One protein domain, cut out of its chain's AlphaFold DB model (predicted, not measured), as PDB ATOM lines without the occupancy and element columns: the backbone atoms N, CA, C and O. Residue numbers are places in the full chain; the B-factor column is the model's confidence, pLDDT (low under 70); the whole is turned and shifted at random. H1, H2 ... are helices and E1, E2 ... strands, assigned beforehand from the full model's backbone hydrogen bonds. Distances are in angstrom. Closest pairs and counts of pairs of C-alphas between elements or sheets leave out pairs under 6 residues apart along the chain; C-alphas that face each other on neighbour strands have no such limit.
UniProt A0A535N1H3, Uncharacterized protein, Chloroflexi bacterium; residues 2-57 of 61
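Overview. This is residues 2 to 57 of the 61 residues of an uncharacterized protein of Chloroflexi bacterium (UniProt A0A535N1H3). An unnamed looped stretch, residues 2 to 15, folds back near the middle of a rod, with a two-stranded hairpin, E1 and E2, toward one end and a helical hairpin, H1 and H2, at the other. The turn of the strand hairpin, residues 22 to 27, sticks out. The printed part has 56 residues, in the order E1, E2, H1, H2; the sheet is antiparallel, the class mixed. It is loose, with a radius of gyration of the C-alphas of 14.2 A and spans of 46 by 17 by 15 A.

Arrangement. E1, residues 16 to 22, and E2, residues 27 to 33, form an antiparallel hairpin at 157 degrees; N 16 and O 33 are 3.0 A apart and N 20 and O 29 2.9 A, within hydrogen-bond range. H1, residues 37 to 46, touches H2, residues 51 to 57, in a helical hairpin, their closest C-alphas those of Gln 41 and Ala 54, 4.5 A; the tilt is shallow, 16 degrees, opposite ways. Every O i to N i+4 pair is within range in H1, 2 of 3 in H2. E1 is apart from both helices.

Along the chain. E1 and E2 are each 19.8 A long, E1 beginning at C-alpha 16 (-7.827, 25.014, 25.937). H1 measures 14.2 A; H2, 10.7 A, ends at C-alpha 57 (-15.278, 27.301, 19.881).

Size, cuts and confidence. The C-alphas farthest apart, Asn 25 and Arg 48, are 45.9 A apart. The printed part has no cut, its three links between elements are tight, and no printed residue is under 70 in pLDDT.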
ATOM      1  N   ASN A   2     -11.506  18.411  38.171       93.25
ATOM      2  CA  ASN A   2     -11.810  18.412  36.736       93.25
ATOM      3  C   ASN A   2     -10.886  19.423  36.024       93.25
ATOM      4  O   ASN A   2     -11.050  20.612  36.282       93.25
ATOM      5  N   PRO A   3      -9.951  18.999  35.149       93.69
ATOM      6  CA  PRO A   3      -8.988  19.885  34.477       93.69
ATOM      7  C   PRO A   3      -9.606  20.798  33.401       93.69
ATOM      8  O   PRO A   3      -8.903  21.629  32.825       93.69
ATOM      9  N   GLY A   4     -10.897  20.641  33.099       95.31
ATOM     10  CA  GLY A   4     -11.570  21.291  31.978       95.31
ATOM     11  C   GLY A   4     -11.436  20.493  30.679       95.31
ATOM     12  O   GLY A   4     -11.195  19.287  30.693       95.31
ATOM     13  N   SER A   5     -11.635  21.160  29.540       95.88
ATOM     14  CA  SER A   5     -11.559  20.540  28.212       95.88
ATOM     15  C   SER A   5     -10.488  21.196  27.350       95.88
ATOM     16  O   SER A   5     -10.402  22.421  27.276       95.88
ATOM     17  N   VAL A   6      -9.717  20.371  26.641       96.25
ATOM     18  CA  VAL A   6      -8.723  20.836  25.665       96.25
ATOM     19  C   VAL A   6      -9.395  21.308  24.372       96.25
ATOM     20  O   VAL A   6      -9.024  22.342  23.831       96.25
ATOM     21  N   GLY A   7     -10.380  20.557  23.867       90.50
ATOM     22  CA  GLY A   7     -10.922  20.758  22.514       90.50
ATOM     23  C   GLY A   7     -12.246  21.519  22.436       90.50
ATOM     24  O   GLY A   7     -12.549  22.107  21.403       90.50
ATOM     25  N   GLN A   8     -13.056  21.499  23.496       91.75
ATOM     26  CA  GLN A   8     -14.328  22.227  23.544       91.75
ATOM     27  C   GLN A   8     -14.634  22.645  24.991       91.75
ATOM     28  O   GLN A   8     -15.451  21.996  25.654       91.75
ATOM     29  N   PRO A   9     -13.960  23.694  25.505       91.81
ATOM     30  CA  PRO A   9     -14.319  24.320  26.775       91.81
ATOM     31  C   PRO A   9     -15.794  24.742  26.772       91.81
ATOM     32  O   PRO A   9     -16.328  25.106  25.724       91.81
ATOM     33  N   ARG A  10     -16.455  24.652  27.931       92.62
ATOM     34  CA  ARG A  10     -17.890  24.970  28.108       92.62
ATOM     35  C   ARG A  10     -18.156  25.949  29.249       92.62
ATOM     36  O   ARG A  10     -19.255  26.010  29.788       92.62
ATOM     37  N   ASP A  11     -17.119  26.661  29.650       94.00
ATOM     38  CA  ASP A  11     -17.081  27.560  30.795       94.00
ATOM     39  C   ASP A  11     -17.009  29.038  30.385       94.00
ATOM     40  O   ASP A  11     -16.754  29.899  31.221       94.00
ATOM     41  N   GLY A  12     -17.234  29.344  29.104       93.69
ATOM     42  CA  GLY A  12     -17.187  30.706  28.572       93.69
ATOM     43  C   GLY A  12     -15.781  31.198  28.222       93.69
ATOM     44  O   GLY A  12     -15.633  32.328  27.759       93.69
ATOM     45  N   LEU A  13     -14.745  30.374  28.419       95.00
ATOM     46  CA  LEU A  13     -13.366  30.702  28.064       95.00
ATOM     47  C   LEU A  13     -12.926  29.856  26.863       95.00
ATOM     48  O   LEU A  13     -12.773  28.644  26.993       95.00
ATOM     49  N   PRO A  14     -12.653  30.456  25.694       94.56
ATOM     50  CA  PRO A  14     -12.342  29.698  24.481       94.56
ATOM     51  C   PRO A  14     -10.915  29.124  24.458       94.56
ATOM     52  O   PRO A  14     -10.477  28.590  23.443       94.56
ATOM     53  N   THR A  15     -10.162  29.240  25.553       97.00
ATOM     54  CA  THR A  15      -8.815  28.682  25.696       97.00
ATOM     55  C   THR A  15      -8.869  27.217  26.106       97.00
ATOM     56  O   THR A  15      -9.688  26.817  26.935       97.00
ATOM     57  N   ALA A  16      -7.963  26.411  25.553       96.88
ATOM     58  CA  ALA A  16      -7.827  25.014  25.937       96.88
ATOM     59  C   ALA A  16      -7.474  24.924  27.428       96.88
ATOM     60  O   ALA A  16      -6.613  25.674  27.895       96.88
ATOM     61  N   SER A  17      -8.123  24.015  28.152       97.88
ATOM     62  CA  SER A  17      -7.912  23.791  29.583       97.88
ATOM     63  C   SER A  17      -7.342  22.404  29.834       97.88
ATOM     64  O   SER A  17      -7.836  21.417  29.288       97.88
ATOM     65  N   TYR A  18      -6.322  22.338  30.680       97.44
ATOM     66  CA  TYR A  18      -5.778  21.096  31.214       97.44
ATOM     67  C   TYR A  18      -5.235  21.331  32.627       97.44
ATOM     68  O   TYR A  18      -5.151  22.471  33.089       97.44
ATOM     69  N   GLY A  19      -4.879  20.251  33.317       97.19
ATOM     70  CA  GLY A  19      -4.253  20.323  34.629       97.19
ATOM     71  C   GLY A  19      -2.949  19.544  34.673       97.19
ATOM     72  O   GLY A  19      -2.777  18.583  33.923       97.19
ATOM     73  N   ILE A  20      -2.046  19.968  35.549       97.69
ATOM     74  CA  ILE A  20      -0.819  19.247  35.883       97.69
ATOM     75  C   ILE A  20      -0.957  18.765  37.315       97.69
ATOM     76  O   ILE A  20      -1.184  19.568  38.217       97.69
ATOM     77  N   TRP A  21      -0.845  17.455  37.504       97.44
ATOM     78  CA  TRP A  21      -0.812  16.846  38.824       97.44
ATOM     79  C   TRP A  21       0.635  16.534  39.189       97.44
ATOM     80  O   TRP A  21       1.282  15.725  38.526       97.44
ATOM     81  N   ASP A  22       1.124  17.201  40.228       97.38
ATOM     82  CA  ASP A  22       2.396  16.903  40.869       97.38
ATOM     83  C   ASP A  22       2.125  15.936  42.026       97.38
ATOM     84  O   ASP A  22       1.491  16.294  43.025       97.38
ATOM     85  N   VAL A  23       2.544  14.685  41.843       97.31
ATOM     86  CA  VAL A  23       2.273  13.593  42.784       97.31
ATOM     87  C   VAL A  23       3.142  13.716  44.034       97.31
ATOM     88  O   VAL A  23       2.651  13.458  45.131       97.31
ATOM     89  N   ASP A  24       4.388  14.164  43.883       98.06
ATOM     90  CA  ASP A  24       5.359  14.260  44.977       98.06
ATOM     91  C   ASP A  24       4.975  15.374  45.954       98.06
ATOM     92  O   ASP A  24       5.018  15.198  47.171       98.06
ATOM     93  N   ASN A  25       4.515  16.507  45.418       97.31
ATOM     94  CA  ASN A  25       4.062  17.649  46.210       97.31
ATOM     95  C   ASN A  25       2.555  17.619  46.516       97.31
ATOM     96  O   ASN A  25       2.033  18.558  47.118       97.31
ATOM     97  N   ASN A  26       1.847  16.568  46.082       96.06
ATOM     98  CA  ASN A  26       0.391  16.420  46.175       96.06
ATOM     99  C   ASN A  26      -0.371  17.702  45.776       96.06
ATOM    100  O   ASN A  26      -1.277  18.164  46.475       96.06
ATOM    101  N   SER A  27       0.027  18.307  44.656       97.38
ATOM    102  CA  SER A  27      -0.502  19.591  44.196       97.38
ATOM    103  C   SER A  27      -1.054  19.497  42.779       97.38
ATOM    104  O   SER A  27      -0.682  18.622  41.997       97.38
ATOM    105  N   PHE A  28      -1.986  20.386  42.440       96.56
ATOM    106  CA  PHE A  28      -2.603  20.403  41.120       96.56
ATOM    107  C   PHE A  28      -2.708  21.821  40.588       96.56
ATOM    108  O   PHE A  28      -3.291  22.698  41.226       96.56
ATOM    109  N   GLU A  29      -2.180  22.025  39.389       97.19
ATOM    110  CA  GLU A  29      -2.156  23.313  38.710       97.19
ATOM    111  C   GLU A  29      -3.124  23.300  37.525       97.19
ATOM    112  O   GLU A  29      -3.093  22.387  36.701       97.19
ATOM    113  N   PHE A  30      -3.957  24.333  37.402       97.25
ATOM    114  CA  PHE A  30      -4.797  24.546  36.224       97.25
ATOM    115  C   PHE A  30      -4.067  25.409  35.202       97.25
ATOM    116  O   PHE A  30      -3.582  26.489  35.532       97.25
ATOM    117  N   ARG A  31      -4.059  24.982  33.938       97.19
ATOM    118  CA  ARG A  31      -3.441  25.733  32.844       97.19
ATOM    119  C   ARG A  31      -4.419  26.019  31.719       97.19
ATOM    120  O   ARG A  31      -5.266  25.197  31.366       97.19
ATOM    121  N   ARG A  32      -4.255  27.207  31.132       97.19
ATOM    122  CA  ARG A  32      -4.994  27.674  29.956       97.19
ATOM    123  C   ARG A  32      -4.035  28.084  28.863       97.19
ATOM    124  O   ARG A  32      -3.087  28.825  29.112       97.19
ATOM    125  N   VAL A  33      -4.303  27.634  27.644       97.50
ATOM    126  CA  VAL A  33      -3.452  27.930  26.489       97.50
ATOM    127  C   VAL A  33      -4.307  28.392  25.313       97.50
ATOM    128  O   VAL A  33      -5.363  27.828  25.016       97.50
ATOM    129  N   ARG A  34      -3.860  29.468  24.654       96.88
ATOM    130  CA  ARG A  34      -4.446  29.950  23.398       96.88
ATOM    131  C   ARG A  34      -4.060  29.005  22.261       96.88
ATOM    132  O   ARG A  34      -2.924  28.551  22.201       96.88
ATOM    133  N   TYR A  35      -4.986  28.753  21.347       96.62
ATOM    134  CA  TYR A  35      -4.759  27.934  20.154       96.62
ATOM    135  C   TYR A  35      -5.431  28.574  18.934       96.62
ATOM    136  O   TYR A  35      -6.209  29.521  19.075       96.62
ATOM    137  N   ASP A  36      -5.136  28.069  17.732       97.12
ATOM    138  CA  ASP A  36      -5.763  28.552  16.497       97.12
ATOM    139  C   ASP A  36      -7.226  28.079  16.394       97.12
ATOM    140  O   ASP A  36      -7.552  27.098  15.719       97.12
ATOM    141  N   ILE A  37      -8.124  28.807  17.066       96.31
ATOM    142  CA  ILE A  37      -9.576  28.586  17.007       96.31
ATOM    143  C   ILE A  37     -10.062  28.658  15.559       96.31
ATOM    144  O   ILE A  37     -10.843  27.813  15.122       96.31
ATOM    145  N   LYS A  38      -9.572  29.627  14.776       97.25
ATOM    146  CA  LYS A  38      -9.981  29.791  13.376       97.25
ATOM    147  C   LYS A  38      -9.549  28.584  12.540       97.25
ATOM    148  O   LYS A  38     -10.309  28.141  11.683       97.25
ATOM    149  N   GLY A  39      -8.375  28.016  12.800       98.12
ATOM    150  CA  GLY A  39      -7.896  26.771  12.198       98.12
ATOM    151  C   GLY A  39      -8.769  25.574  12.523       98.12
ATOM    152  O   GLY A  39      -9.206  24.879  11.602       98.12
ATOM    153  N   ALA A  40      -9.104  25.384  13.798       97.44
ATOM    154  CA  ALA A  40     -10.015  24.326  14.224       97.44
ATOM    155  C   ALA A  40     -11.396  24.464  13.556       97.44
ATOM    156  O   ALA A  40     -11.928  23.501  13.003       97.44
ATOM    157  N   GLN A  41     -11.945  25.679  13.500       97.75
ATOM    158  CA  GLN A  41     -13.197  25.957  12.796       97.75
ATOM    159  C   GLN A  41     -13.121  25.651  11.297       97.75
ATOM    160  O   GLN A  41     -14.039  25.040  10.748       97.75
ATOM    161  N   ARG A  42     -12.039  26.060  10.615       98.44
ATOM    162  CA  ARG A  42     -11.817  25.737   9.194       98.44
ATOM    163  C   ARG A  42     -11.807  24.224   8.977       98.44
ATOM    164  O   ARG A  42     -12.426  23.756   8.024       98.44
ATOM    165  N   ALA A  43     -11.160  23.463   9.861       98.19
ATOM    166  CA  ALA A  43     -11.131  22.003   9.786       98.19
ATOM    167  C   ALA A  43     -12.531  21.383   9.954       98.19
ATOM    168  O   ALA A  43     -12.920  20.538   9.149       98.19
ATOM    169  N   ILE A  44     -13.320  21.859  10.924       97.88
ATOM    170  CA  ILE A  44     -14.713  21.427  11.143       97.88
ATOM    171  C   ILE A  44     -15.572  21.680   9.898       97.88
ATOM    172  O   ILE A  44     -16.281  20.782   9.442       97.88
ATOM    173  N   ARG A  45     -15.474  22.881   9.308       97.88
ATOM    174  CA  ARG A  45     -16.205  23.239   8.080       97.88
ATOM    175  C   ARG A  45     -15.774  22.388   6.890       97.88
ATOM    176  O   ARG A  45     -16.623  21.892   6.154       97.88
ATOM    177  N   LYS A  46     -14.466  22.158   6.725       98.44
ATOM    178  CA  LYS A  46     -13.918  21.286   5.672       98.44
ATOM    179  C   LYS A  46     -14.440  19.851   5.797       98.44
ATOM    180  O   LYS A  46     -14.712  19.218   4.783       98.44
ATOM    181  N   ALA A  47     -14.636  19.370   7.023       98.38
ATOM    182  CA  ALA A  47     -15.235  18.069   7.312       98.38
ATOM    183  C   ALA A  47     -16.768  18.025   7.126       98.38
ATOM    184  O   ALA A  47     -17.372  16.985   7.369       98.38
ATOM    185  N   ARG A  48     -17.406  19.128   6.693       97.88
ATOM    186  CA  ARG A  48     -18.866  19.260   6.497       97.88
ATOM    187  C   ARG A  48     -19.686  18.930   7.749       97.88
ATOM    188  O   ARG A  48     -20.822  18.468   7.662       97.88
ATOM    189  N   LEU A  49     -19.108  19.174   8.922       97.38
ATOM    190  CA  LEU A  49     -19.810  19.029  10.190       97.38
ATOM    191  C   LEU A  49     -20.768  20.213  10.417       97.38
ATOM    192  O   LEU A  49     -20.558  21.289   9.854       97.38
ATOM    193  N   PRO A  50     -21.799  20.058  11.269       97.62
ATOM    194  CA  PRO A  50     -22.713  21.146  11.601       97.62
ATOM    195  C   PRO A  50     -21.989  22.425  12.052       97.62
ATOM    196  O   PRO A  50     -21.191  22.387  12.989       97.62
ATOM    197  N   GLU A  51     -22.344  23.569  11.456       96.12
ATOM    198  CA  GLU A  51     -21.691  24.873  11.696       96.12
ATOM    199  C   GLU A  51     -21.661  25.264  13.182       96.12
ATOM    200  O   GLU A  51     -20.694  25.848  13.673       96.12
ATOM    201  N   ARG A  52     -22.675  24.838  13.950       95.38
ATOM    202  CA  ARG A  52     -22.737  25.030  15.406       95.38
ATOM    203  C   ARG A  52     -21.508  24.504  16.154       95.38
ATOM    204  O   ARG A  52     -21.259  24.969  17.259       95.38
ATOM    205  N   PHE A  53     -20.788  23.510  15.627       95.06
ATOM    206  CA  PHE A  53     -19.574  22.980  16.254       95.06
ATOM    207  C   PHE A  53     -18.371  23.898  16.050       95.06
ATOM    208  O   PHE A  53     -17.539  23.984  16.944       95.06
ATOM    209  N   ALA A  54     -18.300  24.608  14.924       96.06
ATOM    210  CA  ALA A  54     -17.265  25.603  14.677       96.06
ATOM    211  C   ALA A  54     -17.534  26.880  15.488       96.06
ATOM    212  O   ALA A  54     -16.665  27.343  16.225       96.06
ATOM    213  N   LEU A  55     -18.754  27.421  15.402       94.75
ATOM    214  CA  LEU A  55     -19.112  28.699  16.034       94.75
ATOM    215  C   LEU A  55     -18.858  28.710  17.542       94.75
ATOM    216  O   LEU A  55     -18.354  29.680  18.096       94.75
ATOM    217  N   ARG A  56     -19.159  27.598  18.203       94.81
ATOM    218  CA  ARG A  56     -19.116  27.516  19.660       94.81
ATOM    219  C   ARG A  56     -17.698  27.526  20.255       94.81
ATOM    220  O   ARG A  56     -17.527  27.819  21.433       94.81
ATOM    221  N   LEU A  57     -16.676  27.238  19.440       95.38
ATOM    222  CA  LEU A  57     -15.278  27.301  19.881       95.38
ATOM    223  C   LEU A  57     -14.849  28.730  20.240       95.38
ATOM    224  O   LEU A  57     -13.972  28.898  21.078       95.38
TER     225      LEU A  57